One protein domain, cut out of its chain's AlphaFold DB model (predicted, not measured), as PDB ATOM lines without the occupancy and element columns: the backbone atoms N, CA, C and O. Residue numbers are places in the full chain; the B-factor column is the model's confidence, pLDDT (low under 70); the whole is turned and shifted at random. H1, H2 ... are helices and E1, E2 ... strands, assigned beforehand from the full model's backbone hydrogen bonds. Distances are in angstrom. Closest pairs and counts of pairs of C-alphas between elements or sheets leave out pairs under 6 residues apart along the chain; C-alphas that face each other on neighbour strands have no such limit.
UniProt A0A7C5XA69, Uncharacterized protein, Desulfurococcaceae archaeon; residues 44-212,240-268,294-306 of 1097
ATOM      1  N   PRO A  44      22.744  60.152  82.606       90.88
ATOM      2  CA  PRO A  44      23.333  59.163  81.711       90.88
ATOM      3  C   PRO A  44      23.942  57.975  82.464       90.88
ATOM      4  O   PRO A  44      24.053  56.885  81.900       90.88
ATOM      5  N   GLU A  45      24.336  58.147  83.732       91.25
ATOM      6  CA  GLU A  45      24.866  57.052  84.542       91.25
ATOM      7  C   GLU A  45      23.784  56.031  84.870       91.25
ATOM      8  O   GLU A  45      23.975  54.829  84.676       91.25
ATOM      9  N   TYR A  46      22.631  56.533  85.302       90.81
ATOM     10  CA  TYR A  46      21.460  55.724  85.582       90.81
ATOM     11  C   TYR A  46      20.963  55.017  84.315       90.81
ATOM     12  O   TYR A  46      20.741  53.806  84.336       90.81
ATOM     13  N   VAL A  47      20.865  55.730  83.182       91.38
ATOM     14  CA  VAL A  47      20.453  55.128  81.899       91.38
ATOM     15  C   VAL A  47      21.405  54.004  81.479       91.38
ATOM     16  O   VAL A  47      20.937  52.956  81.028       91.38
ATOM     17  N   ALA A  48      22.719  54.169  81.672       90.50
ATOM     18  CA  ALA A  48      23.692  53.110  81.407       90.50
ATOM     19  C   ALA A  48      23.488  51.884  82.311       90.50
ATOM     20  O   ALA A  48      23.550  50.755  81.831       90.50
ATOM     21  N   GLU A  49      23.220  52.089  83.606       89.06
ATOM     22  CA  GLU A  49      23.012  51.000  84.568       89.06
ATOM     23  C   GLU A  49      21.769  50.163  84.242       89.06
ATOM     24  O   GLU A  49      21.786  48.938  84.395       89.06
ATOM     25  N   VAL A  50      20.693  50.799  83.773       88.44
ATOM     26  CA  VAL A  50      19.408  50.126  83.518       88.44
ATOM     27  C   VAL A  50      19.254  49.585  82.095       88.44
ATOM     28  O   VAL A  50      18.301  48.853  81.820       88.44
ATOM     29  N   THR A  51      20.187  49.901  81.193       89.75
ATOM     30  CA  THR A  51      20.148  49.477  79.788       89.75
ATOM     31  C   THR A  51      20.976  48.215  79.567       89.75
ATOM     32  O   THR A  51      22.197  48.228  79.692       89.75
ATOM     33  N   TYR A  52      20.318  47.125  79.171       89.19
ATOM     34  CA  TYR A  52      20.998  45.916  78.710       89.19
ATOM     35  C   TYR A  52      21.202  45.968  77.188       89.19
ATOM     36  O   TYR A  52      20.236  46.048  76.424       89.19
ATOM     37  N   VAL A  53      22.463  45.944  76.743       87.69
ATOM     38  CA  VAL A  53      22.838  46.065  75.324       87.69
ATOM     39  C   VAL A  53      22.721  44.710  74.627       87.69
ATOM     40  O   VAL A  53      23.677  43.949  74.523       87.69
ATOM     41  N   THR A  54      21.520  44.412  74.145       87.00
ATOM     42  CA  THR A  54      21.225  43.230  73.324       87.00
ATOM     43  C   THR A  54      21.800  43.353  71.908       87.00
ATOM     44  O   THR A  54      22.114  44.453  71.441       87.00
ATOM     45  N   ALA A  55      21.878  42.237  71.173       84.44
ATOM     46  CA  ALA A  55      22.332  42.248  69.780       84.44
ATOM     47  C   ALA A  55      21.491  43.171  68.862       84.44
ATOM     48  O   ALA A  55      22.100  43.946  68.122       84.44
ATOM     49  N   PRO A  56      20.138  43.201  68.936       83.44
ATOM     50  CA  PRO A  56      19.333  44.148  68.163       83.44
ATOM     51  C   PRO A  56      19.592  45.616  68.513       83.44
ATOM     52  O   PRO A  56      19.727  46.430  67.603       83.44
ATOM     53  N   LEU A  57      19.704  45.960  69.805       85.88
ATOM     54  CA  LEU A  57      19.994  47.336  70.227       85.88
ATOM     55  C   LEU A  57      21.381  47.776  69.750       85.88
ATOM     56  O   LEU A  57      21.538  48.883  69.243       85.88
ATOM     57  N   LYS A  58      22.377  46.895  69.875       87.81
ATOM     58  CA  LYS A  58      23.740  47.160  69.411       87.81
ATOM     59  C   LYS A  58      23.778  47.409  67.904       87.81
ATOM     60  O   LYS A  58      24.297  48.437  67.484       87.81
ATOM     61  N   ALA A  59      23.176  46.520  67.115       85.06
ATOM     62  CA  ALA A  59      23.119  46.655  65.662       85.06
ATOM     63  C   ALA A  59      22.365  47.923  65.226       85.06
ATOM     64  O   ALA A  59      22.776  48.591  64.280       85.06
ATOM     65  N   PHE A  60      21.287  48.285  65.927       85.25
ATOM     66  CA  PHE A  60      20.572  49.539  65.691       85.25
ATOM     67  C   PHE A  60      21.474  50.762  65.919       85.25
ATOM     68  O   PHE A  60      21.567  51.625  65.047       85.25
ATOM     69  N   ILE A  61      22.190  50.813  67.045       88.44
ATOM     70  CA  ILE A  61      23.107  51.918  67.361       88.44
ATOM     71  C   ILE A  61      24.260  51.980  66.350       88.44
ATOM     72  O   ILE A  61      24.579  53.058  65.857       88.44
ATOM     73  N   GLU A  62      24.859  50.839  66.002       88.00
ATOM     74  CA  GLU A  62      25.942  50.761  65.013       88.00
ATOM     75  C   GLU A  62      25.493  51.275  63.638       88.00
ATOM     76  O   GLU A  62      26.211  52.065  63.027       88.00
ATOM     77  N   ARG A  63      24.274  50.933  63.194       86.56
ATOM     78  CA  ARG A  63      23.691  51.469  61.952       86.56
ATOM     79  C   ARG A  63      23.498  52.982  62.007       86.56
ATOM     80  O   ARG A  63      23.801  53.661  61.032       86.56
ATOM     81  N   VAL A  64      23.007  53.532  63.122       89.31
ATOM     82  CA  VAL A  64      22.869  54.993  63.282       89.31
ATOM     83  C   VAL A  64      24.236  55.672  63.167       89.31
ATOM     84  O   VAL A  64      24.374  56.655  62.443       89.31
ATOM     85  N   VAL A  65      25.259  55.122  63.825       90.62
ATOM     86  CA  VAL A  65      26.630  55.651  63.780       90.62
ATOM     87  C   VAL A  65      27.215  55.582  62.368       90.62
ATOM     88  O   VAL A  65      27.763  56.574  61.896       90.62
ATOM     89  N   GLU A  66      27.066  54.452  61.673       88.12
ATOM     90  CA  GLU A  66      27.520  54.269  60.287       88.12
ATOM     91  C   GLU A  66      26.867  55.284  59.337       88.12
ATOM     92  O   GLU A  66      27.530  55.886  58.487       88.12
ATOM     93  N   ARG A  67      25.563  55.531  59.507       87.81
ATOM     94  CA  ARG A  67      24.815  56.485  58.681       87.81
ATOM     95  C   ARG A  67      25.143  57.940  58.985       87.81
ATOM     96  O   ARG A  67      25.122  58.750  58.068       87.81
ATOM     97  N   LEU A  68      25.513  58.270  60.220       90.19
ATOM     98  CA  LEU A  68      26.054  59.593  60.550       90.19
ATOM     99  C   LEU A  68      27.477  59.805  60.008       90.19
ATOM    100  O   LEU A  68      27.938  60.941  59.928       90.19
ATOM    101  N   ASP A  69      28.179  58.740  59.623       87.81
ATOM    102  CA  ASP A  69      29.515  58.816  59.024       87.81
ATOM    103  C   ASP A  69      29.494  58.768  57.485       87.81
ATOM    104  O   ASP A  69      30.501  59.058  56.838       87.81
ATOM    105  N   THR A  70      28.340  58.452  56.889       84.94
ATOM    106  CA  THR A  70      28.145  58.354  55.436       84.94
ATOM    107  C   THR A  70      27.337  59.545  54.924       84.94
ATOM    108  O   THR A  70      26.331  59.921  55.517       84.94
ATOM    109  N   LEU A  71      27.749  60.160  53.810       83.25
ATOM    110  CA  LEU A  71      26.988  61.252  53.190       83.25
ATOM    111  C   LEU A  71      25.607  60.768  52.745       83.25
ATOM    112  O   LEU A  71      25.490  59.782  52.018       83.25
ATOM    113  N   GLY A  72      24.570  61.497  53.152       83.94
ATOM    114  CA  GLY A  72      23.196  61.164  52.817       83.94
ATOM    115  C   GLY A  72      22.219  61.531  53.923       83.94
ATOM    116  O   GLY A  72      22.569  61.666  55.095       83.94
ATOM    117  N   LEU A  73      20.965  61.669  53.514       85.88
ATOM    118  CA  LEU A  73      19.834  61.874  54.401       85.88
ATOM    119  C   LEU A  73      19.077  60.555  54.514       85.88
ATOM    120  O   LEU A  73      18.555  60.056  53.514       85.88
ATOM    121  N   VAL A  74      19.035  59.994  55.718       87.06
ATOM    122  CA  VAL A  74      18.319  58.753  56.005       87.06
ATOM    123  C   VAL A  74      17.421  58.907  57.220       87.06
ATOM    124  O   VAL A  74      17.663  59.722  58.107       87.06
ATOM    125  N   GLY A  75      16.370  58.107  57.281       83.94
ATOM    126  CA  GLY A  75      15.476  58.117  58.424       83.94
ATOM    127  C   GLY A  75      14.289  57.195  58.244       83.94
ATOM    128  O   GLY A  75      14.135  56.555  57.202       83.94
ATOM    129  N   GLY A  76      13.454  57.128  59.271       82.62
ATOM    130  CA  GLY A  76      12.241  56.329  59.232       82.62
ATOM    131  C   GLY A  76      11.545  56.212  60.585       82.62
ATOM    132  O   GLY A  76      12.100  56.609  61.618       82.62
ATOM    133  N   PRO A  77      10.333  55.634  60.581       81.88
ATOM    134  CA  PRO A  77       9.605  55.350  61.803       81.88
ATOM    135  C   PRO A  77      10.310  54.257  62.613       81.88
ATOM    136  O   PRO A  77      10.679  53.194  62.108       81.88
ATOM    137  N   LEU A  78      10.447  54.499  63.910       80.25
ATOM    138  CA  LEU A  78      10.747  53.488  64.908       80.25
ATOM    139  C   LEU A  78       9.436  52.785  65.268       80.25
ATOM    140  O   LEU A  78       8.747  53.176  66.210       80.25
ATOM    141  N   GLU A  79       9.074  51.773  64.483       70.69
ATOM    142  CA  GLU A  79       7.835  51.005  64.684       70.69
ATOM    143  C   GLU A  79       7.971  49.978  65.815       70.69
ATOM    144  O   GLU A  79       7.057  49.778  66.621       70.69
ATOM    145  N   ARG A  80       9.156  49.365  65.922       69.25
ATOM    146  CA  ARG A  80       9.486  48.334  66.914       69.25
ATOM    147  C   ARG A  80      10.229  48.922  68.113       69.25
ATOM    148  O   ARG A  80      10.973  49.889  67.994       69.25
ATOM    149  N   SER A  81      10.032  48.329  69.289       68.06
ATOM    150  CA  SER A  81      10.672  48.787  70.532       68.06
ATOM    151  C   SER A  81      12.095  48.231  70.670       68.06
ATOM    152  O   SER A  81      12.286  47.027  70.515       68.06
ATOM    153  N   PHE A  82      13.066  49.075  71.046       67.94
ATOM    154  CA  PHE A  82      14.391  48.647  71.521       67.94
ATOM    155  C   PHE A  82      14.537  48.874  73.041       67.94
ATOM    156  O   PHE A  82      13.767  49.627  73.624       67.94
ATOM    157  N   GLY A  83      15.474  48.193  73.715       68.94
ATOM    158  CA  GLY A  83      15.521  48.128  75.173       68.94
ATOM    159  C   GLY A  83      14.185  47.648  75.736       68.94
ATOM    160  O   GLY A  83      13.687  46.590  75.355       68.94
ATOM    161  N   PHE A  84      13.579  48.457  76.602       69.44
ATOM    162  CA  PHE A  84      12.232  48.195  77.109       69.44
ATOM    163  C   PHE A  84      11.136  49.079  76.483       69.44
ATOM    164  O   PHE A  84       9.973  48.946  76.867       69.44
ATOM    165  N   GLY A  85      11.460  49.924  75.488       79.81
ATOM    166  CA  GLY A  85      10.488  50.780  74.792       79.81
ATOM    167  C   GLY A  85      11.092  51.730  73.744       79.81
ATOM    168  O   GLY A  85      12.283  52.021  73.760       79.81
ATOM    169  N   LYS A  86      10.256  52.263  72.840       84.88
ATOM    170  CA  LYS A  86      10.665  53.241  71.807       84.88
ATOM    171  C   LYS A  86      11.299  54.502  72.408       84.88
ATOM    172  O   LYS A  86      12.428  54.834  72.064       84.88
ATOM    173  N   THR A  87      10.627  55.114  73.379       88.50
ATOM    174  CA  THR A  87      11.129  56.267  74.138       88.50
ATOM    175  C   THR A  87      12.465  55.981  74.817       88.50
ATOM    176  O   THR A  87      13.390  56.783  74.744       88.50
ATOM    177  N   HIS A  88      12.626  54.796  75.422       89.19
ATOM    178  CA  HIS A  88      13.905  54.394  76.020       89.19
ATOM    179  C   HIS A  88      15.027  54.333  74.976       89.19
ATOM    180  O   HIS A  88      16.124  54.818  75.244       89.19
ATOM    181  N   ALA A  89      14.758  53.825  73.772       88.88
ATOM    182  CA  ALA A  89      15.735  53.808  72.684       88.88
ATOM    183  C   ALA A  89      16.165  55.224  72.254       88.88
ATOM    184  O   ALA A  89      17.356  55.459  72.040       88.88
ATOM    185  N   LEU A  90      15.221  56.170  72.175       91.94
ATOM    186  CA  LEU A  90      15.517  57.575  71.874       91.94
ATOM    187  C   LEU A  90      16.324  58.239  72.998       91.94
ATOM    188  O   LEU A  90      17.312  58.908  72.712       91.94
ATOM    189  N   ILE A  91      15.993  57.975  74.267       93.31
ATOM    190  CA  ILE A  91      16.772  58.434  75.433       93.31
ATOM    191  C   ILE A  91      18.203  57.879  75.397       93.31
ATOM    192  O   ILE A  91      19.159  58.598  75.688       93.31
ATOM    193  N   VAL A  92      18.377  56.607  75.019       92.94
ATOM    194  CA  VAL A  92      19.707  56.004  74.871       92.94
ATOM    195  C   VAL A  92      20.490  56.704  73.760       92.94
ATOM    196  O   VAL A  92      21.629  57.106  73.993       92.94
ATOM    197  N   LEU A  93      19.897  56.902  72.578       93.00
ATOM    198  CA  LEU A  93      20.549  57.635  71.488       93.00
ATOM    199  C   LEU A  93      20.912  59.062  71.902       93.00
ATOM    200  O   LEU A  93      22.044  59.477  71.676       93.00
ATOM    201  N   TRP A  94      20.005  59.779  72.565       95.00
ATOM    202  CA  TRP A  94      20.270  61.111  73.100       95.00
ATOM    203  C   TRP A  94      21.544  61.114  73.948       95.00
ATOM    204  O   TRP A  94      22.533  61.751  73.583       95.00
ATOM    205  N   HIS A  95      21.578  60.311  75.015       94.06
ATOM    206  CA  HIS A  95      22.715  60.270  75.939       94.06
ATOM    207  C   HIS A  95      24.008  59.748  75.308       94.06
ATOM    208  O   HIS A  95      25.086  60.146  75.748       94.06
ATOM    209  N   LEU A  96      23.951  58.887  74.286       93.25
ATOM    210  CA  LEU A  96      25.156  58.419  73.584       93.25
ATOM    211  C   LEU A  96      25.908  59.568  72.906       93.25
ATOM    212  O   LEU A  96      27.139  59.541  72.869       93.25
ATOM    213  N   PHE A  97      25.175  60.562  72.402       92.69
ATOM    214  CA  PHE A  97      25.728  61.691  71.659       92.69
ATOM    215  C   PHE A  97      25.767  63.005  72.454       92.69
ATOM    216  O   PHE A  97      26.420  63.946  71.995       92.69
ATOM    217  N   THR A  98      25.117  63.089  73.617       91.31
ATOM    218  CA  THR A  98      25.144  64.269  74.507       91.31
ATOM    219  C   THR A  98      25.914  64.044  75.811       91.31
ATOM    220  O   THR A  98      26.099  64.986  76.579       91.31
ATOM    221  N   SER A  99      26.409  62.824  76.062       89.38
ATOM    222  CA  SER A  99      27.205  62.494  77.250       89.38
ATOM    223  C   SER A  99      28.297  61.438  76.985       89.38
ATOM    224  O   SER A  99      28.435  60.879  75.895       89.38
ATOM    225  N   ASN A 100      29.062  61.089  78.027       86.19
ATOM    226  CA  ASN A 100      30.082  60.032  77.984       86.19
ATOM    227  C   ASN A 100      29.521  58.595  78.112       86.19
ATOM    228  O   ASN A 100      30.292  57.650  78.305       86.19
ATOM    229  N   MET A 101      28.199  58.403  78.000       90.62
ATOM    230  CA  MET A 101      27.531  57.107  78.194       90.62
ATOM    231  C   MET A 101      28.063  55.991  77.277       90.62
ATOM    232  O   MET A 101      28.178  54.842  77.709       90.62
ATOM    233  N   HIS A 102      28.458  56.319  76.040       87.00
ATOM    234  CA  HIS A 102      28.975  55.354  75.058       87.00
ATOM    235  C   HIS A 102      30.163  54.529  75.589       87.00
ATOM    236  O   HIS A 102      30.248  53.328  75.324       87.00
ATOM    237  N   ARG A 103      31.035  55.137  76.412       85.81
ATOM    238  CA  ARG A 103      32.190  54.456  77.025       85.81
ATOM    239  C   ARG A 103      31.762  53.380  78.021       85.81
ATOM    240  O   ARG A 103      32.384  52.325  78.071       85.81
ATOM    241  N   ARG A 104      30.702  53.636  78.795       84.81
ATOM    242  CA  ARG A 104      30.184  52.703  79.811       84.81
ATOM    243  C   ARG A 104      29.455  51.518  79.189       84.81
ATOM    244  O   ARG A 104      29.589  50.404  79.678       84.81
ATOM    245  N   LEU A 105      28.735  51.748  78.094       85.00
ATOM    246  CA  LEU A 105      28.016  50.697  77.365       85.00
ATOM    247  C   LEU A 105      28.926  49.846  76.459       85.00
ATOM    248  O   LEU A 105      28.448  48.912  75.822       85.00
ATOM    249  N   GLY A 106      30.224  50.161  76.373       82.31
ATOM    250  CA  GLY A 106      31.169  49.444  75.512       82.31
ATOM    251  C   GLY A 106      30.899  49.628  74.014       82.31
ATOM    252  O   GLY A 106      31.342  48.813  73.203       82.31
ATOM    253  N   ILE A 107      30.176  50.686  73.637       86.12
ATOM    254  CA  ILE A 107      29.832  50.997  72.248       86.12
ATOM    255  C   ILE A 107      30.923  51.900  71.674       86.12
ATOM    256  O   ILE A 107      31.227  52.965  72.212       86.12
ATOM    257  N   ARG A 108      31.524  51.476  70.559       85.31
ATOM    258  CA  ARG A 108      32.574  52.239  69.878       85.31
ATOM    259  C   ARG A 108      31.941  53.218  68.896       85.31
ATOM    260  O   ARG A 108      31.499  52.813  67.828       85.31
ATOM    261  N   ILE A 109      31.931  54.499  69.253       89.50
ATOM    262  CA  ILE A 109      31.515  55.591  68.365       89.50
ATOM    263  C   ILE A 109      32.757  56.426  68.030       89.50
ATOM    264  O   ILE A 109      33.465  56.827  68.960       89.50
ATOM    265  N   PRO A 110      33.066  56.688  66.745       91.25
ATOM    266  CA  PRO A 110      34.196  57.536  66.381       91.25
ATOM    267  C   PRO A 110      34.056  58.936  66.987       91.25
ATOM    268  O   PRO A 110      33.001  59.562  66.884       91.25
ATOM    269  N   GLU A 111      35.134  59.460  67.574       88.12
ATOM    270  CA  GLU A 111      35.109  60.754  68.268       88.12
ATOM    271  C   GLU A 111      34.684  61.908  67.346       88.12
ATOM    272  O   GLU A 111      33.915  62.772  67.766       88.12
ATOM    273  N   ARG A 112      35.077  61.863  66.065       91.00
ATOM    274  CA  ARG A 112      34.606  62.809  65.037       91.00
ATOM    275  C   ARG A 112      33.078  62.833  64.927       91.00
ATOM    276  O   ARG A 112      32.466  63.890  64.920       91.00
ATOM    277  N   VAL A 113      32.438  61.662  64.916       92.06
ATOM    278  CA  VAL A 113      30.982  61.552  64.765       92.06
ATOM    279  C   VAL A 113      30.291  62.068  66.029       92.06
ATOM    280  O   VAL A 113      29.276  62.747  65.929       92.06
ATOM    281  N   LEU A 114      30.856  61.832  67.217       91.12
ATOM    282  CA  LEU A 114      30.312  62.356  68.477       91.12
ATOM    283  C   LEU A 114      30.378  63.886  68.563       91.12
ATOM    284  O   LEU A 114      29.388  64.519  68.944       91.12
ATOM    285  N   ARG A 115      31.537  64.470  68.230       91.88
ATOM    286  CA  ARG A 115      31.795  65.911  68.373       91.88
ATOM    287  C   ARG A 115      31.073  66.747  67.321       91.88
ATOM    288  O   ARG A 115      30.566  67.816  67.648       91.88
ATOM    289  N   GLU A 116      31.009  66.254  66.085       93.38
ATOM    290  CA  GLU A 116      30.489  67.009  64.937       93.38
ATOM    291  C   GLU A 116      28.975  66.808  64.702       93.38
ATOM    292  O   GLU A 116      28.382  67.539  63.913       93.38
ATOM    293  N   THR A 117      28.332  65.834  65.363       94.88
ATOM    294  CA  THR A 117      26.873  65.619  65.264       94.88
ATOM    295  C   THR A 117      26.093  66.591  66.139       94.88
ATOM    296  O   THR A 117      26.178  66.536  67.371       94.88
ATOM    297  N   LEU A 118      25.262  67.417  65.499       96.06
ATOM    298  CA  LEU A 118      24.184  68.162  66.140       96.06
ATOM    299  C   LEU A 118      23.037  67.198  66.456       96.06
ATOM    300  O   LEU A 118      22.493  66.570  65.550       96.06
ATOM    301  N   VAL A 119      22.685  67.065  67.735       95.50
ATOM    302  CA  VAL A 119      21.565  66.222  68.172       95.50
ATOM    303  C   VAL A 119      20.439  67.116  68.637       95.50
ATOM    304  O   VAL A 119      20.665  67.950  69.513       95.50
ATOM    305  N   LEU A 120      19.262  66.925  68.054       96.19
ATOM    306  CA  LEU A 120      18.049  67.650  68.398       96.19
ATOM    307  C   LEU A 120      16.926  66.663  68.668       96.19
ATOM    308  O   LEU A 120      16.856  65.598  68.042       96.19
ATOM    309  N   ALA A 121      16.044  67.029  69.582       94.56
ATOM    310  CA  ALA A 121      14.939  66.189  69.976       94.56
ATOM    311  C   ALA A 121      13.672  66.991  70.276       94.56
ATOM    312  O   ALA A 121      13.705  68.191  70.523       94.56
ATOM    313  N   PHE A 122      12.524  66.324  70.215       92.62
ATOM    314  CA  PHE A 122      11.295  66.821  70.826       92.62
ATOM    315  C   PHE A 122      10.282  65.691  70.998       92.62
ATOM    316  O   PHE A 122      10.339  64.658  70.328       92.62
ATOM    317  N   ASP A 123       9.328  65.929  71.887       90.12
ATOM    318  CA  ASP A 123       8.169  65.079  72.119       90.12
ATOM    319  C   ASP A 123       6.931  65.748  71.500       90.12
ATOM    320  O   ASP A 123       6.634  66.912  71.789       90.12
ATOM    321  N   TYR A 124       6.228  65.046  70.606       88.62
ATOM    322  CA  TYR A 124       5.060  65.608  69.923       88.62
ATOM    323  C   TYR A 124       3.757  65.516  70.733       88.62
ATOM    324  O   TYR A 124       2.780  66.214  70.423       88.62
ATOM    325  N   SER A 125       3.705  64.674  71.765       82.00
ATOM    326  CA  SER A 125       2.531  64.580  72.634       82.00
ATOM    327  C   SER A 125       2.529  65.640  73.735       82.00
ATOM    328  O   SER A 125       1.462  65.936  74.281       82.00
ATOM    329  N   SER A 126       3.689  66.234  74.048       75.06
ATOM    330  CA  SER A 126       3.801  67.196  75.143       75.06
ATOM    331  C   SER A 126       2.860  68.388  74.959       75.06
ATOM    332  O   SER A 126       2.834  69.066  73.931       75.06
ATOM    333  N   THR A 127       2.093  68.667  76.010       65.12
ATOM    334  CA  THR A 127       1.223  69.844  76.130       65.12
ATOM    335  C   THR A 127       1.900  70.995  76.877       65.12
ATOM    336  O   THR A 127       1.322  72.075  76.985       65.12
ATOM    337  N   ARG A 128       3.115  70.780  77.407       65.62
ATOM    338  CA  ARG A 128       3.838  71.755  78.240       65.62
ATOM    339  C   ARG A 128       4.591  72.780  77.407       65.62
ATOM    340  O   ARG A 128       4.530  73.970  77.702       65.62
ATOM    341  N   VAL A 129       5.297  72.310  76.383       73.12
ATOM    342  CA  VAL A 129       6.126  73.131  75.497       73.12
ATOM    343  C   VAL A 129       5.836  72.724  74.061       73.12
ATOM    344  O   VAL A 129       5.753  71.539  73.749       73.12
ATOM    345  N   LYS A 130       5.669  73.708  73.171       82.44
ATOM    346  CA  LYS A 130       5.467  73.419  71.748       82.44
ATOM    347  C   LYS A 130       6.712  72.713  71.178       82.44
ATOM    348  O   LYS A 130       7.821  73.171  71.450       82.44
ATOM    349  N   PRO A 131       6.554  71.688  70.320       82.38
ATOM    350  CA  PRO A 131       7.663  70.901  69.768       82.38
ATOM    351  C   PRO A 131       8.820  71.734  69.201       82.38
ATOM    352  O   PRO A 131       9.984  71.491  69.491       82.38
ATOM    353  N   PHE A 132       8.503  72.772  68.428       88.38
ATOM    354  CA  PHE A 132       9.509  73.618  67.781       88.38
ATOM    355  C   PHE A 132      10.166  74.619  68.730       88.38
ATOM    356  O   PHE A 132      11.335  74.954  68.550       88.38
ATOM    357  N   VAL A 133       9.453  75.036  69.779       88.12
ATOM    358  CA  VAL A 133      10.037  75.834  70.862       88.12
ATOM    359  C   VAL A 133      11.095  75.015  71.596       88.12
ATOM    360  O   VAL A 133      12.171  75.536  71.872       88.12
ATOM    361  N   ARG A 134      10.847  73.718  71.823       90.50
ATOM    362  CA  ARG A 134      11.833  72.825  72.442       90.50
ATOM    363  C   ARG A 134      13.138  72.766  71.649       90.50
ATOM    364  O   ARG A 134      14.208  72.931  72.220       90.50
ATOM    365  N   VAL A 135      13.048  72.598  70.330       90.81
ATOM    366  CA  VAL A 135      14.229  72.567  69.448       90.81
ATOM    367  C   VAL A 135      15.043  73.863  69.559       90.81
ATOM    368  O   VAL A 135      16.273  73.833  69.574       90.81
ATOM    369  N   VAL A 136      14.367  75.007  69.662       91.38
ATOM    370  CA  VAL A 136      15.014  76.312  69.845       91.38
ATOM    371  C   VAL A 136      15.705  76.412  71.205       91.38
ATOM    372  O   VAL A 136      16.861  76.834  71.262       91.38
ATOM    373  N   GLU A 137      15.043  75.991  72.285       91.56
ATOM    374  CA  GLU A 137      15.641  75.942  73.626       91.56
ATOM    375  C   GLU A 137      16.894  75.057  73.655       91.56
ATOM    376  O   GLU A 137      17.909  75.433  74.244       91.56
ATOM    377  N   GLU A 138      16.857  73.913  72.963       93.06
ATOM    378  CA  GLU A 138      18.013  73.030  72.838       93.06
ATOM    379  C   GLU A 138      19.181  73.722  72.126       93.06
ATOM    380  O   GLU A 138      20.308  73.711  72.627       93.06
ATOM    381  N   LEU A 139      18.923  74.388  70.996       93.38
ATOM    382  CA  LEU A 139      19.937  75.154  70.260       93.38
ATOM    383  C   LEU A 139      20.532  76.294  71.100       93.38
ATOM    384  O   LEU A 139      21.745  76.517  71.058       93.38
ATOM    385  N   MET A 140      19.714  76.987  71.896       90.38
ATOM    386  CA  MET A 140      20.192  78.012  72.831       90.38
ATOM    387  C   MET A 140      21.104  77.422  73.911       90.38
ATOM    388  O   MET A 140      22.095  78.046  74.284       90.38
ATOM    389  N   LYS A 141      20.835  76.195  74.366       91.25
ATOM    390  CA  LYS A 141      21.688  75.484  75.330       91.25
ATOM    391  C   LYS A 141      23.001  74.995  74.730       91.25
ATOM    392  O   LYS A 141      24.021  75.037  75.409       91.25
ATOM    393  N   TYR A 142      23.027  74.623  73.450       90.94
ATOM    394  CA  TYR A 142      24.297  74.423  72.741       90.94
ATOM    395  C   TYR A 142      25.120  75.718  72.658       90.94
ATOM    396  O   TYR A 142      26.346  75.663  72.699       90.94
ATOM    397  N   ALA A 143      24.476  76.880  72.547       87.69
ATOM    398  CA  ALA A 143      25.158  78.172  72.504       87.69
ATOM    399  C   ALA A 143      25.725  78.629  73.867       87.69
ATOM    400  O   ALA A 143      26.620  79.482  73.885       87.69
ATOM    401  N   ASP A 144      25.250  78.058  74.979       88.25
ATOM    402  CA  ASP A 144      25.701  78.358  76.340       88.25
ATOM    403  C   ASP A 144      27.023  77.644  76.679       88.25
ATOM    404  O   ASP A 144      27.096  76.422  76.804       88.25
ATOM    405  N   LEU A 145      28.087  78.428  76.879       84.75
ATOM    406  CA  LEU A 145      29.423  77.922  77.213       84.75
ATOM    407  C   LEU A 145      29.515  77.307  78.620       84.75
ATOM    408  O   LEU A 145      30.488  76.606  78.904       84.75
ATOM    409  N   GLN A 146      28.550  77.582  79.506       85.62
ATOM    410  CA  GLN A 146      28.496  76.989  80.845       85.62
ATOM    411  C   GLN A 146      27.894  75.582  80.831       85.62
ATOM    412  O   GLN A 146      28.166  74.790  81.737       85.62
ATOM    413  N   HIS A 147      27.116  75.248  79.800       87.25
ATOM    414  CA  HIS A 147      26.469  73.952  79.698       87.25
ATOM    415  C   HIS A 147      27.483  72.853  79.302       87.25
ATOM    416  O   HIS A 147      28.298  73.059  78.394       87.25
ATOM    417  N   PRO A 148      27.439  71.644  79.906       85.56
ATOM    418  CA  PRO A 148      28.415  70.576  79.642       85.56
ATOM    419  C   PRO A 148      28.554  70.172  78.165       85.56
ATOM    420  O   PRO A 148      29.615  69.718  77.735       85.56
ATOM    421  N   ILE A 149      27.499  70.360  77.366       88.19
ATOM    422  CA  ILE A 149      27.494  70.006  75.941       88.19
ATOM    423  C   ILE A 149      28.510  70.807  75.116       88.19
ATOM    424  O   ILE A 149      29.095  70.262  74.179       88.19
ATOM    425  N   ALA A 150      28.771  72.068  75.482       86.44
ATOM    426  CA  ALA A 150      29.687  72.942  74.752       86.44
ATOM    427  C   ALA A 150      31.139  72.442  74.824       86.44
ATOM    428  O   ALA A 150      31.921  72.675  73.908       86.44
ATOM    429  N   GLN A 151      31.487  71.704  75.885       85.31
ATOM    430  CA  GLN A 151      32.798  71.068  76.045       85.31
ATOM    431  C   GLN A 151      32.909  69.737  75.287       85.31
ATOM    432  O   GLN A 151      34.011  69.287  74.980       85.31
ATOM    433  N   MET A 152      31.773  69.090  75.003       88.19
ATOM    434  CA  MET A 152      31.719  67.799  74.315       88.19
ATOM    435  C   MET A 152      31.700  67.941  72.790       88.19
ATOM    436  O   MET A 152      32.181  67.049  72.091       88.19
ATOM    437  N   LYS A 153      31.115  69.019  72.264       93.44
ATOM    438  CA  LYS A 153      30.932  69.237  70.823       93.44
ATOM    439  C   LYS A 153      32.084  70.011  70.197       93.44
ATOM    440  O   LYS A 153      32.899  70.614  70.889       93.44
ATOM    441  N   ASP A 154      32.160  69.969  68.868       92.88
ATOM    442  CA  ASP A 154      33.145  70.747  68.123       92.88
ATOM    443  C   ASP A 154      32.953  72.258  68.394       92.88
ATOM    444  O   ASP A 154      31.856  72.781  68.166       92.88
ATOM    445  N   PRO A 155      33.987  72.995  68.845       91.69
ATOM    446  CA  PRO A 155      33.906  74.442  69.038       91.69
ATOM    447  C   PRO A 155      33.428  75.215  67.797       91.69
ATOM    448  O   PRO A 155      32.760  76.243  67.930       91.69
ATOM    449  N   MET A 156      33.737  74.735  66.587       93.38
ATOM    450  CA  MET A 156      33.267  75.341  65.338       93.38
ATOM    451  C   MET A 156      31.756  75.156  65.141       93.38
ATOM    452  O   MET A 156      31.102  76.056  64.613       93.38
ATOM    453  N   LEU A 157      31.178  74.046  65.613       92.69
ATOM    454  CA  LEU A 157      29.729  73.808  65.584       92.69
ATOM    455  C   LEU A 157      29.015  74.761  66.543       92.69
ATOM    456  O   LEU A 157      28.049  75.417  66.164       92.69
ATOM    457  N   ILE A 158      29.545  74.910  67.759       93.12
ATOM    458  CA  ILE A 158      29.018  75.845  68.765       93.12
ATOM    459  C   ILE A 158      29.090  77.294  68.268       93.12
ATOM    460  O   ILE A 158      28.162  78.082  68.473       93.12
ATOM    461  N   ARG A 159      30.168  77.648  67.556       91.94
ATOM    462  CA  ARG A 159      30.301  78.950  66.895       91.94
ATOM    463  C   ARG A 159      29.259  79.142  65.791       91.94
ATOM    464  O   ARG A 159      28.649  80.207  65.741       91.94
ATOM    465  N   ALA A 160      29.037  78.139  64.941       93.50
ATOM    466  CA  ALA A 160      28.021  78.196  63.889       93.50
ATOM    467  C   ALA A 160      26.614  78.416  64.466       93.50
ATOM    468  O   ALA A 160      25.904  79.309  64.008       93.50
ATOM    469  N   ILE A 161      26.251  77.669  65.515       93.25
ATOM    470  CA  ILE A 161      24.971  77.818  66.224       93.25
ATOM    471  C   ILE A 161      24.820  79.250  66.753       93.25
ATOM    472  O   ILE A 161      23.836  79.923  66.455       93.25
ATOM    473  N   ASN A 162      25.828  79.759  67.467       90.62
ATOM    474  CA  ASN A 162      25.825  81.119  68.010       90.62
ATOM    475  C   ASN A 162      25.687  82.208  66.929       90.62
ATOM    476  O   ASN A 162      24.929  83.165  67.108       90.62
ATOM    477  N   GLU A 163      26.421  82.094  65.818       92.62
ATOM    478  CA  GLU A 163      26.378  83.074  64.724       92.62
ATOM    479  C   GLU A 163      25.016  83.098  64.019       92.62
ATOM    480  O   GLU A 163      24.556  84.179  63.645       92.62
ATOM    481  N   VAL A 164      24.365  81.942  63.856       92.25
ATOM    482  CA  VAL A 164      23.045  81.852  63.215       92.25
ATOM    483  C   VAL A 164      21.936  82.311  64.165       92.25
ATOM    484  O   VAL A 164      21.146  83.171  63.780       92.25
ATOM    485  N   LEU A 165      21.906  81.850  65.424       91.44
ATOM    486  CA  LEU A 165      20.869  82.244  66.393       91.44
ATOM    487  C   LEU A 165      20.811  83.766  66.609       91.44
ATOM    488  O   LEU A 165      19.726  84.348  66.687       91.44
ATOM    489  N   ARG A 166      21.967  84.448  66.618       88.25
ATOM    490  CA  ARG A 166      22.042  85.916  66.743       88.25
ATOM    491  C   ARG A 166      21.353  86.676  65.606       88.25
ATOM    492  O   ARG A 166      20.956  87.817  65.822       88.25
ATOM    493  N   ARG A 167      21.193  86.077  64.418       89.06
ATOM    494  CA  ARG A 167      20.527  86.721  63.268       89.06
ATOM    495  C   ARG A 167      19.014  86.829  63.444       89.06
ATOM    496  O   ARG A 167      18.407  87.733  62.879       89.06
ATOM    497  N   TYR A 168      18.414  85.917  64.206       82.56
ATOM    498  CA  TYR A 168      16.962  85.841  64.367       82.56
ATOM    499  C   TYR A 168      16.456  86.692  65.539       82.56
ATOM    500  O   TYR A 168      15.355  87.229  65.449       82.56
ATOM    501  N   GLY A 169      17.266  86.889  66.585       75.56
ATOM    502  CA  GLY A 169      16.879  87.616  67.798       75.56
ATOM    503  C   GLY A 169      16.019  86.768  68.746       75.56
ATOM    504  O   GLY A 169      15.197  85.966  68.311       75.56
ATOM    505  N   GLU A 170      16.200  86.950  70.056       76.12
ATOM    506  CA  GLU A 170      15.686  86.031  71.087       76.12
ATOM    507  C   GLU A 170      14.156  85.874  71.069       76.12
ATOM    508  O   GLU A 170      13.653  84.760  71.026       76.12
ATOM    509  N   GLN A 171      13.394  86.972  70.984       76.50
ATOM    510  CA  GLN A 171      11.923  86.911  70.970       76.50
ATOM    511  C   GLN A 171      11.345  86.236  69.716       76.50
ATOM    512  O   GLN A 171      10.308  85.583  69.796       76.50
ATOM    513  N   ARG A 172      12.009  86.373  68.559       84.88
ATOM    514  CA  ARG A 172      11.551  85.787  67.290       84.88
ATOM    515  C   ARG A 172      11.793  84.281  67.241       84.88
ATOM    516  O   ARG A 172      11.006  83.565  66.628       84.88
ATOM    517  N   LEU A 173      12.860  83.811  67.888       84.88
ATOM    518  CA  LEU A 173      13.207  82.392  67.953       84.88
ATOM    519  C   LEU A 173      12.073  81.558  68.584       84.88
ATOM    520  O   LEU A 173      11.740  80.496  68.069       84.88
ATOM    521  N   TYR A 174      11.400  82.070  69.618       83.56
ATOM    522  CA  TYR A 174      10.283  81.378  70.281       83.56
ATOM    523  C   TYR A 174       8.966  81.363  69.484       83.56
ATOM    524  O   TYR A 174       8.022  80.674  69.873       83.56
ATOM    525  N   THR A 175       8.877  82.107  68.378       85.12
ATOM    526  CA  THR A 175       7.667  82.197  67.540       85.12
ATOM    527  C   THR A 175       7.819  81.535  66.171       85.12
ATOM    528  O   THR A 175       6.924  81.670  65.340       85.12
ATOM    529  N   LEU A 176       8.943  80.856  65.916       86.00
ATOM    530  CA  LEU A 176       9.209  80.220  64.627       86.00
ATOM    531  C   LEU A 176       8.213  79.092  64.337       86.00
ATOM    532  O   LEU A 176       7.934  78.243  65.184       86.00
ATOM    533  N   SER A 177       7.713  79.072  63.105       86.25
ATOM    534  CA  SER A 177       6.941  77.955  62.559       86.25
ATOM    535  C   SER A 177       7.836  76.746  62.272       86.25
ATOM    536  O   SER A 177       9.049  76.886  62.092       86.25
ATOM    537  N   GLY A 178       7.248  75.551  62.135       85.38
ATOM    538  CA  GLY A 178       8.007  74.343  61.780       85.38
ATOM    539  C   GLY A 178       8.889  74.524  60.533       85.38
ATOM    540  O   GLY A 178      10.055  74.138  60.530       85.38
ATOM    541  N   ARG A 179       8.394  75.200  59.488       89.50
ATOM    542  CA  ARG A 179       9.202  75.504  58.293       89.50
ATOM    543  C   ARG A 179      10.441  76.343  58.627       89.50
ATOM    544  O   ARG A 179      11.532  76.012  58.175       89.50
ATOM    545  N   GLU A 180      10.272  77.404  59.409       90.31
ATOM    546  CA  GLU A 180      11.372  78.299  59.782       90.31
ATOM    547  C   GLU A 180      12.391  77.600  60.690       90.31
ATOM    548  O   GLU A 180      13.587  77.847  60.567       90.31
ATOM    549  N   VAL A 181      11.956  76.673  61.552       92.06
ATOM    550  CA  VAL A 181      12.879  75.841  62.343       92.06
ATOM    551  C   VAL A 181      13.672  74.878  61.455       92.06
ATOM    552  O   VAL A 181      14.870  74.699  61.666       92.06
ATOM    553  N   ALA A 182      13.058  74.292  60.423       92.31
ATOM    554  CA  ALA A 182      13.788  73.471  59.454       92.31
ATOM    555  C   ALA A 182      14.828  74.285  58.660       92.31
ATOM    556  O   ALA A 182      15.920  73.785  58.389       92.31
ATOM    557  N   GLU A 183      14.503  75.528  58.290       92.75
ATOM    558  CA  GLU A 183      15.440  76.470  57.659       92.75
ATOM    559  C   GLU A 183      16.591  76.824  58.619       92.75
ATOM    560  O   GLU A 183      17.756  76.699  58.243       92.75
ATOM    561  N   LEU A 184      16.286  77.130  59.886       93.75
ATOM    562  CA  LEU A 184      17.273  77.425  60.932       93.75
ATOM    563  C   LEU A 184      18.289  76.285  61.124       93.75
ATOM    564  O   LEU A 184      19.496  76.528  61.150       93.75
ATOM    565  N   ILE A 185      17.821  75.035  61.233       94.69
ATOM    566  CA  ILE A 185      18.699  73.858  61.365       94.69
ATOM    567  C   ILE A 185      19.624  73.746  60.148       94.69
ATOM    568  O   ILE A 185      20.821  73.486  60.288       94.69
ATOM    569  N   ALA A 186      19.082  73.955  58.948       92.88
ATOM    570  CA  ALA A 186      19.842  73.845  57.714       92.88
ATOM    571  C   ALA A 186      20.907  74.955  57.589       92.88
ATOM    572  O   ALA A 186      22.036  74.655  57.194       92.88
ATOM    573  N   GLU A 187      20.595  76.192  57.999       93.88
ATOM    574  CA  GLU A 187      21.550  77.309  58.056       93.88
ATOM    575  C   GLU A 187      22.700  77.048  59.039       93.88
ATOM    576  O   GLU A 187      23.858  77.327  58.725       93.88
ATOM    577  N   ILE A 188      22.412  76.477  60.216       94.31
ATOM    578  CA  ILE A 188      23.439  76.098  61.201       94.31
ATOM    579  C   ILE A 188      24.403  75.074  60.604       94.31
ATOM    580  O   ILE A 188      25.623  75.227  60.703       94.31
ATOM    581  N   LEU A 189      23.863  74.033  59.968       94.25
ATOM    582  CA  LEU A 189      24.659  72.966  59.366       94.25
ATOM    583  C   LEU A 189      25.494  73.471  58.187       94.25
ATOM    584  O   LEU A 189      26.647  73.061  58.049       94.25
ATOM    585  N   GLU A 190      24.962  74.374  57.361       92.88
ATOM    586  CA  GLU A 190      25.729  75.036  56.300       92.88
ATOM    587  C   GLU A 190      26.835  75.912  56.868       92.88
ATOM    588  O   GLU A 190      27.984  75.810  56.433       92.88
ATOM    589  N   LYS A 191      26.521  76.720  57.886       93.62
ATOM    590  CA  LYS A 191      27.507  77.606  58.495       93.62
ATOM    591  C   LYS A 191      28.651  76.829  59.133       93.62
ATOM    592  O   LYS A 191      29.809  77.209  58.997       93.62
ATOM    593  N   TYR A 192      28.340  75.716  59.787       94.50
ATOM    594  CA  TYR A 192      29.348  74.827  60.351       94.50
ATOM    595  C   TYR A 192      30.285  74.251  59.280       94.50
ATOM    596  O   TYR A 192      31.500  74.194  59.475       94.50
ATOM    597  N   ARG A 193      29.739  73.914  58.108       91.12
ATOM    598  CA  ARG A 193      30.531  73.467  56.960       91.12
ATOM    599  C   ARG A 193      31.433  74.560  56.399       91.12
ATOM    600  O   ARG A 193      32.582  74.280  56.074       91.12
ATOM    601  N   GLU A 194      30.940  75.796  56.297       91.81
ATOM    602  CA  GLU A 194      31.759  76.951  55.887       91.81
ATOM    603  C   GLU A 194      32.954  77.169  56.822       91.81
ATOM    604  O   GLU A 194      34.017  77.598  56.379       91.81
ATOM    605  N   LEU A 195      32.787  76.858  58.111       91.12
ATOM    606  CA  LEU A 195      33.853  76.923  59.111       91.12
ATOM    607  C   LEU A 195      34.836  75.739  59.033       91.12
ATOM    608  O   LEU A 195      35.836  75.753  59.743       91.12
ATOM    609  N   GLY A 196      34.596  74.761  58.153       85.81
ATOM    610  CA  GLY A 196      35.478  73.618  57.901       85.81
ATOM    611  C   GLY A 196      35.048  72.302  58.558       85.81
ATOM    612  O   GLY A 196      35.775  71.317  58.437       85.81
ATOM    613  N   GLY A 197      33.895  72.260  59.232       88.56
ATOM    614  CA  GLY A 197      33.360  71.047  59.858       88.56
ATOM    615  C   GLY A 197      32.597  70.129  58.894       88.56
ATOM    616  O   GLY A 197      32.190  70.542  57.805       88.56
ATOM    617  N   THR A 198      32.347  68.878  59.299       89.50
ATOM    618  CA  THR A 198      31.450  67.972  58.558       89.50
ATOM    619  C   THR A 198      30.061  68.000  59.183       89.50
ATOM    620  O   THR A 198      29.859  67.532  60.303       89.50
ATOM    621  N   SER A 199      29.079  68.524  58.455       91.31
ATOM    622  CA  SER A 199      27.710  68.678  58.946       91.31
ATOM    623  C   SER A 199      27.037  67.331  59.197       91.31
ATOM    624  O   SER A 199      26.739  66.592  58.254       91.31
ATOM    625  N   ARG A 200      26.763  67.032  60.471       94.88
ATOM    626  CA  ARG A 200      26.044  65.830  60.898       94.88
ATOM    627  C   ARG A 200      24.825  66.193  61.741       94.88
ATOM    628  O   ARG A 200      24.933  67.033  62.633       94.88
ATOM    629  N   LEU A 201      23.688  65.549  61.486       95.81
ATOM    630  CA  LEU A 201      22.435  65.780  62.211       95.81
ATOM    631  C   LEU A 201      21.827  64.461  62.689       95.81
ATOM    632  O   LEU A 201      21.603  63.553  61.893       95.81
ATOM    633  N   LEU A 202      21.482  64.394  63.971       96.00
ATOM    634  CA  LEU A 202      20.615  63.364  64.531       96.00
ATOM    635  C   LEU A 202      19.353  64.037  65.069       96.00
ATOM    636  O   LEU A 202      19.433  64.808  66.022       96.00
ATOM    637  N   LEU A 203      18.202  63.748  64.465       95.81
ATOM    638  CA  LEU A 203      16.911  64.258  64.923       95.81
ATOM    639  C   LEU A 203      16.073  63.116  65.507       95.81
ATOM    640  O   LEU A 203      15.816  62.123  64.821       95.81
ATOM    641  N   LEU A 204      15.644  63.275  66.761       95.31
ATOM    642  CA  LEU A 204      14.866  62.292  67.515       95.31
ATOM    643  C   LEU A 204      13.473  62.850  67.834       95.31
ATOM    644  O   LEU A 204      13.342  63.799  68.600       95.31
ATOM    645  N   VAL A 205      12.425  62.252  67.276       93.31
ATOM    646  CA  VAL A 205      11.037  62.673  67.522       93.31
ATOM    647  C   VAL A 205      10.315  61.590  68.312       93.31
ATOM    648  O   VAL A 205      10.095  60.499  67.788       93.31
ATOM    649  N   ASP A 206       9.937  61.862  69.557       91.06
ATOM    650  CA  ASP A 206       9.160  60.908  70.354       91.06
ATOM    651  C   ASP A 206       7.651  61.161  70.262       91.06
ATOM    652  O   ASP A 206       7.200  62.247  69.889       91.06
ATOM    653  N   GLU A 207       6.877  60.111  70.544       87.12
ATOM    654  CA  GLU A 207       5.408  60.094  70.580       87.12
ATOM    655  C   GLU A 207       4.703  60.732  69.363       87.12
ATOM    656  O   GLU A 207       3.582  61.234  69.468       87.12
ATOM    657  N   LEU A 208       5.310  60.663  68.167       89.19
ATOM    658  CA  LEU A 208       4.696  61.179  66.937       89.19
ATOM    659  C   LEU A 208       3.365  60.477  66.643       89.19
ATOM    660  O   LEU A 208       2.373  61.139  66.349       89.19
ATOM    661  N   GLY A 209       3.338  59.142  66.747       85.44
ATOM    662  CA  GLY A 209       2.134  58.338  66.511       85.44
ATOM    663  C   GLY A 209       0.979  58.737  67.429       85.44
ATOM    664  O   GLY A 209      -0.082  59.135  66.949       85.44
ATOM    665  N   TYR A 210       1.207  58.694  68.743       85.12
ATOM    666  CA  TYR A 210       0.215  59.079  69.747       85.12
ATOM    667  C   TYR A 210      -0.220  60.547  69.609       85.12
ATOM    668  O   TYR A 210      -1.417  60.841  69.618       85.12
ATOM    669  N   GLY A 211       0.726  61.470  69.409       87.06
ATOM    670  CA  GLY A 211       0.430  62.890  69.217       87.06
ATOM    671  C   GLY A 211      -0.413  63.170  67.967       87.06
ATOM    672  O   GLY A 211      -1.281  64.046  68.007       87.06
ATOM    673  N   LEU A 212      -0.210  62.415  66.878       88.31
ATOM    674  CA  LEU A 212      -1.059  62.466  65.682       88.31
ATOM    675  C   LEU A 212      -2.436  61.849  65.940       88.31
ATOM    676  O   LEU A 212      -3.442  62.450  65.569       88.31
ATOM    677  N   VAL A 240       3.998  68.951  62.155       88.06
ATOM    678  CA  VAL A 240       5.210  68.119  62.262       88.06
ATOM    679  C   VAL A 240       5.488  67.318  60.991       88.06
ATOM    680  O   VAL A 240       6.645  67.193  60.592       88.06
ATOM    681  N   ILE A 241       4.449  66.841  60.303       88.69
ATOM    682  CA  ILE A 241       4.584  66.194  58.987       88.69
ATOM    683  C   ILE A 241       5.199  67.193  57.996       88.69
ATOM    684  O   ILE A 241       6.191  66.900  57.325       88.69
ATOM    685  N   ASN A 242       4.675  68.419  57.973       89.81
ATOM    686  CA  ASN A 242       5.218  69.499  57.158       89.81
ATOM    687  C   ASN A 242       6.665  69.827  57.537       89.81
ATOM    688  O   ASN A 242       7.504  69.932  56.647       89.81
ATOM    689  N   PHE A 243       6.986  69.932  58.828       92.25
ATOM    690  CA  PHE A 243       8.360  70.132  59.297       92.25
ATOM    691  C   PHE A 243       9.321  69.059  58.770       92.25
ATOM    692  O   PHE A 243      10.348  69.410  58.193       92.25
ATOM    693  N   LEU A 244       8.982  67.769  58.886       91.69
ATOM    694  CA  LEU A 244       9.822  66.675  58.380       91.69
ATOM    695  C   LEU A 244      10.007  66.743  56.856       91.69
ATOM    696  O   LEU A 244      11.097  66.451  56.351       91.69
ATOM    697  N   SER A 245       8.965  67.151  56.129       91.38
ATOM    698  CA  SER A 245       9.007  67.365  54.677       91.38
ATOM    699  C   SER A 245       9.908  68.546  54.292       91.38
ATOM    700  O   SER A 245      10.759  68.411  53.410       91.38
ATOM    701  N   TYR A 246       9.783  69.686  54.982       92.19
ATOM    702  CA  TYR A 246      10.626  70.866  54.763       92.19
ATOM    703  C   TYR A 246      12.082  70.605  55.138       92.19
ATOM    704  O   TYR A 246      12.981  70.983  54.391       92.19
ATOM    705  N   LEU A 247      12.328  69.904  56.246       92.31
ATOM    706  CA  LEU A 247      13.669  69.500  56.653       92.31
ATOM    707  C   LEU A 247      14.313  68.591  55.601       92.31
ATOM    708  O   LEU A 247      15.472  68.800  55.252       92.31
ATOM    709  N   TYR A 248      13.549  67.654  55.024       90.50
ATOM    710  CA  TYR A 248      14.040  66.840  53.912       90.50
ATOM    711  C   TYR A 248      14.429  67.726  52.732       90.50
ATOM    712  O   TYR A 248      15.548  67.630  52.242       90.50
ATOM    713  N   ALA A 249      13.530  68.608  52.288       89.06
ATOM    714  CA  ALA A 249      13.766  69.475  51.136       89.06
ATOM    715  C   ALA A 249      14.979  70.397  51.329       89.06
ATOM    716  O   ALA A 249      15.755  70.585  50.394       89.06
ATOM    717  N   ASN A 250      15.164  70.925  52.540       89.62
ATOM    718  CA  ASN A 250      16.276  71.806  52.869       89.62
ATOM    719  C   ASN A 250      17.602  71.052  52.992       89.62
ATOM    720  O   ASN A 250      18.627  71.622  52.660       89.62
ATOM    721  N   LEU A 251      17.627  69.796  53.443       88.62
ATOM    722  CA  LEU A 251      18.878  69.038  53.596       88.62
ATOM    723  C   LEU A 251      19.235  68.192  52.366       88.62
ATOM    724  O   LEU A 251      20.401  67.854  52.160       88.62
ATOM    725  N   HIS A 252      18.253  67.843  51.536       82.38
ATOM    726  CA  HIS A 252      18.458  67.030  50.345       82.38
ATOM    727  C   HIS A 252      19.383  67.743  49.346       82.38
ATOM    728  O   HIS A 252      19.256  68.938  49.099       82.38
ATOM    729  N   ASN A 253      20.340  67.005  48.775       72.38
ATOM    730  CA  ASN A 253      21.426  67.520  47.923       72.38
ATOM    731  C   ASN A 253      22.420  68.482  48.606       72.38
ATOM    732  O   ASN A 253      23.315  69.004  47.937       72.38
ATOM    733  N   ARG A 254      22.333  68.678  49.928       80.00
ATOM    734  CA  ARG A 254      23.415  69.280  50.717       80.00
ATOM    735  C   ARG A 254      24.375  68.179  51.180       80.00
ATOM    736  O   ARG A 254      23.977  67.036  51.386       80.00
ATOM    737  N   TYR A 255      25.655  68.511  51.344       82.44
ATOM    738  CA  TYR A 255      26.673  67.571  51.840       82.44
ATOM    739  C   TYR A 255      26.554  67.416  53.365       82.44
ATOM    740  O   TYR A 255      27.407  67.888  54.115       82.44
ATOM    741  N   VAL A 256      25.453  66.813  53.803       86.44
ATOM    742  CA  VAL A 256      25.102  66.588  55.208       86.44
ATOM    743  C   VAL A 256      24.905  65.087  55.420       86.44
ATOM    744  O   VAL A 256      24.312  64.410  54.579       86.44
ATOM    745  N   CYS A 257      25.397  64.567  56.543       90.12
ATOM    746  CA  CYS A 257      25.071  63.223  57.019       90.12
ATOM    747  C   CYS A 257      23.964  63.350  58.067       90.12
ATOM    748  O   CYS A 257      24.195  63.901  59.142       90.12
ATOM    749  N   ALA A 258      22.752  62.899  57.768       90.50
ATOM    750  CA  ALA A 258      21.617  63.121  58.655       90.50
ATOM    751  C   ALA A 258      20.812  61.844  58.880       90.50
ATOM    752  O   ALA A 258      20.456  61.152  57.926       90.50
ATOM    753  N   VAL A 259      20.515  61.564  60.150       92.06
ATOM    754  CA  VAL A 259      19.673  60.453  60.595       92.06
ATOM    755  C   VAL A 259      18.464  61.015  61.331       92.06
ATOM    756  O   VAL A 259      18.611  61.718  62.329       92.06
ATOM    757  N   ILE A 260      17.265  60.693  60.847       91.88
ATOM    758  CA  ILE A 260      16.006  61.140  61.452       91.88
ATOM    759  C   ILE A 260      15.196  59.932  61.908       91.88
ATOM    760  O   ILE A 260      14.827  59.082  61.100       91.88
ATOM    761  N   VAL A 261      14.915  59.857  63.205       89.75
ATOM    762  CA  VAL A 261      14.174  58.751  63.817       89.75
ATOM    763  C   VAL A 261      12.952  59.314  64.522       89.75
ATOM    764  O   VAL A 261      13.087  60.208  65.354       89.75
ATOM    765  N   TRP A 262      11.768  58.778  64.222       89.88
ATOM    766  CA  TRP A 262      10.537  59.161  64.914       89.88
ATOM    767  C   TRP A 262       9.780  57.959  65.471       89.88
ATOM    768  O   TRP A 262       9.594  56.964  64.778       89.88
ATOM    769  N   ALA A 263       9.317  58.030  66.717       87.12
ATOM    770  CA  ALA A 263       8.549  56.961  67.343       87.12
ATOM    771  C   ALA A 263       7.100  56.946  66.833       87.12
ATOM    772  O   ALA A 263       6.335  57.890  67.039       87.12
ATOM    773  N   MET A 264       6.696  55.841  66.204       83.44
ATOM    774  CA  MET A 264       5.321  55.626  65.751       83.44
ATOM    775  C   MET A 264       4.918  54.182  66.036       83.44
ATOM    776  O   MET A 264       5.460  53.267  65.427       83.44
ATOM    777  N   ALA A 265       4.008  53.942  66.983       75.19
ATOM    778  CA  ALA A 265       3.556  52.578  67.246       75.19
ATOM    779  C   ALA A 265       2.594  52.096  66.150       75.19
ATOM    780  O   ALA A 265       1.766  52.861  65.654       75.19
ATOM    781  N   GLU A 266       2.626  50.797  65.836       71.81
ATOM    782  CA  GLU A 266       1.654  50.190  64.914       71.81
ATOM    783  C   GLU A 266       0.207  50.355  65.419       71.81
ATOM    784  O   GLU A 266      -0.716  50.541  64.627       71.81
ATOM    785  N   GLN A 267       0.011  50.349  66.743       73.25
ATOM    786  CA  GLN A 267      -1.283  50.596  67.386       73.25
ATOM    787  C   GLN A 267      -1.814  52.008  67.097       73.25
ATOM    788  O   GLN A 267      -2.965  52.132  66.687       73.25
ATOM    789  N   ASP A 268      -0.975  53.042  67.210       79.69
ATOM    790  CA  ASP A 268      -1.364  54.432  66.923       79.69
ATOM    791  C   ASP A 268      -1.748  54.593  65.443       79.69
ATOM    792  O   ASP A 268      -2.753  55.219  65.103       79.69
ATOM    793  N   ARG A 294      -0.979  59.046  54.820       86.31
ATOM    794  CA  ARG A 294      -0.400  59.034  53.468       86.31
ATOM    795  C   ARG A 294       0.790  59.980  53.352       86.31
ATOM    796  O   ARG A 294       1.810  59.597  52.788       86.31
ATOM    797  N   ASP A 295       0.673  61.186  53.894       87.44
ATOM    798  CA  ASP A 295       1.745  62.179  53.866       87.44
ATOM    799  C   ASP A 295       2.950  61.706  54.687       87.44
ATOM    800  O   ASP A 295       4.093  61.838  54.245       87.44
ATOM    801  N   LEU A 296       2.710  61.074  55.840       86.38
ATOM    802  CA  LEU A 296       3.769  60.485  56.654       86.38
ATOM    803  C   LEU A 296       4.441  59.280  55.972       86.38
ATOM    804  O   LEU A 296       5.667  59.189  56.001       86.38
ATOM    805  N   ASP A 297       3.678  58.400  55.316       85.06
ATOM    806  CA  ASP A 297       4.203  57.262  54.549       85.06
ATOM    807  C   ASP A 297       5.074  57.757  53.376       85.06
ATOM    808  O   ASP A 297       6.185  57.268  53.169       85.06
ATOM    809  N   LEU A 298       4.643  58.807  52.664       86.44
ATOM    810  CA  LEU A 298       5.437  59.450  51.607       86.44
ATOM    811  C   LEU A 298       6.751  60.037  52.140       86.44
ATOM    812  O   LEU A 298       7.784  59.973  51.468       86.44
ATOM    813  N   ILE A 299       6.732  60.628  53.335       86.25
ATOM    814  CA  ILE A 299       7.939  61.129  53.998       86.25
ATOM    815  C   ILE A 299       8.847  59.960  54.394       86.25
ATOM    816  O   ILE A 299      10.039  59.993  54.085       86.25
ATOM    817  N   ALA A 300       8.302  58.906  55.003       84.12
ATOM    818  CA  ALA A 300       9.044  57.698  55.357       84.12
ATOM    819  C   ALA A 300       9.718  57.062  54.127       84.12
ATOM    820  O   ALA A 300      10.898  56.710  54.174       84.12
ATOM    821  N   GLU A 301       9.019  56.986  52.992       82.62
ATOM    822  CA  GLU A 301       9.586  56.538  51.715       82.62
ATOM    823  C   GLU A 301      10.749  57.424  51.253       82.62
ATOM    824  O   GLU A 301      11.786  56.919  50.824       82.62
ATOM    825  N   ARG A 302      10.623  58.753  51.346       83.44
ATOM    826  CA  ARG A 302      11.703  59.679  50.954       83.44
ATOM    827  C   ARG A 302      12.956  59.478  51.803       83.44
ATOM    828  O   ARG A 302      14.044  59.364  51.245       83.44
ATOM    829  N   TYR A 303      12.802  59.380  53.121       84.44
ATOM    830  CA  TYR A 303      13.911  59.160  54.053       84.44
ATOM    831  C   TYR A 303      14.504  57.740  53.980       84.44
ATOM    832  O   TYR A 303      15.684  57.554  54.279       84.44
ATOM    833  N   SER A 304      13.738  56.740  53.532       78.44
ATOM    834  CA  SER A 304      14.216  55.356  53.390       78.44
ATOM    835  C   SER A 304      14.917  55.060  52.061       78.44
ATOM    836  O   SER A 304      15.698  54.111  51.988       78.44
ATOM    837  N   ARG A 305      14.744  55.883  51.015       74.69
ATOM    838  CA  ARG A 305      15.458  55.726  49.724       74.69
ATOM    839  C   ARG A 305      16.985  55.718  49.867       74.69
ATOM    840  O   ARG A 305      17.658  55.031  49.104       74.69
ATOM    841  N   GLY A 306      17.536  56.407  50.870       61.38
ATOM    842  CA  GLY A 306      18.971  56.373  51.195       61.38
ATOM    843  C   GLY A 306      19.452  55.072  51.862       61.38
ATOM    844  O   GLY A 306      20.654  54.888  52.067       61.38
TER     845      GLY A 306
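AT A GLANCE: This is residues 44 to 212, 240 to 268 and 294 to 306 of the 1097 residues of an uncharacterized protein of Desulfurococcaceae archaeon (UniProt A0A7C5XA69). A parallel sheet of four strands, in the order E1 E4 E3 E2, makes the middle of a rounded body, with H2 and H3 covering one face and H10 and H12 packed over the other. H6 runs alongside edge strand E2, H13 is over the other edge strand, E1, and H8 packs on H6 and H10. The 211 printed residues have thirteen named helices and four named strands, in the order H1 H2 E1 H3 H4 H5 E2 H6 H7 H8 H9 H10 E3 H11 H12 E4 H13. The class is mixed, helices and strands; the whole is compact, with a radius of gyration of the C-alphas of 16.2 A and spans of 44 by 40 by 35 A.

IN THESE COORDINATES: H1, residues 44 to 50, begins at C-alpha 44 (23.333, 59.163, 81.711). H2 is residues 55 to 69, 21.0 A long; E1 72 to 78, 19.0 A; H3 86 to 98, 18.4 A; H4 101 to 104; H5 111 to 116. E2 is residues 117 to 123, 19.9 A; H6 131 to 143, 19.1 A; H7 148 to 152; H8 155 to 168, 20.9 A; H9 170 to 173; H10 178 to 194, 24.6 A. E3 is residues 200 to 206, 20.0 A; H11 208 to 212; H12 240 to 251, 16.2 A; E4 257 to 263, 20.5 A. H13, residues 294 to 306, 19.7 A, ends at C-alpha 306 (18.971, 56.373, 51.195).

HOW THE PARTS SIT: Across the sheet, N 76 and O 260 are 3.0 A apart between E1 and E4, N 203 and O 259 3.0 A between E4 and E3, and N 120 and O 202 2.9 A between E3 and E2, within hydrogen-bond range. Three layers, helices on both faces of a sheet, have H6, H10 and H12 on one face and H2, H3 and H5 on the other. E2, H6 to H10 and E3 form a strand-helix-strand unit, two parallel neighbour strands with helices between. H2 is over E4 at a height of 11.6 A over the sheet. H12 touches H10, closest C-alphas Ala 182 and Leu 247, 4.9 A, at a shallow tilt of 26 degrees, the same way. H8 touches H10, closest C-alphas Ala 160 and Tyr 192, 5.1 A. H13 only just stands up from the sheet, rising 40.2 degrees. H11 is on the sheet, H4 touches H1, H7 and H6 touch only at the corner, only just, with 3 pairs of C-alphas within 8 A, and H9 is close to but not clearly touching H6. Each O i to N i+4 pair is within hydrogen-bond range in H1, H2, H3, H5, H6, H10, H11 and H12, against 8 of 10 in H8, 8 of 9 in H13 and 0 of 1 in H7, where 2 of 2 O i to N i+3 pairs are; H4 and H9 are too short for such a pair.

THE WHOLE: The C-alphas farthest apart, of Ala 55 and Gln 171, are 45.9 A apart. Residues 213 to 239 and 269 to 293 are not printed; the C-alpha gaps are 9.1 A from 212 to 240 and 14.3 A from 268 to 294. Of the links that are printed whole, none is long. Mean pLDDT of the printed part is 87.4, with residues 80 to 84, 127 to 128 and 306 under 70.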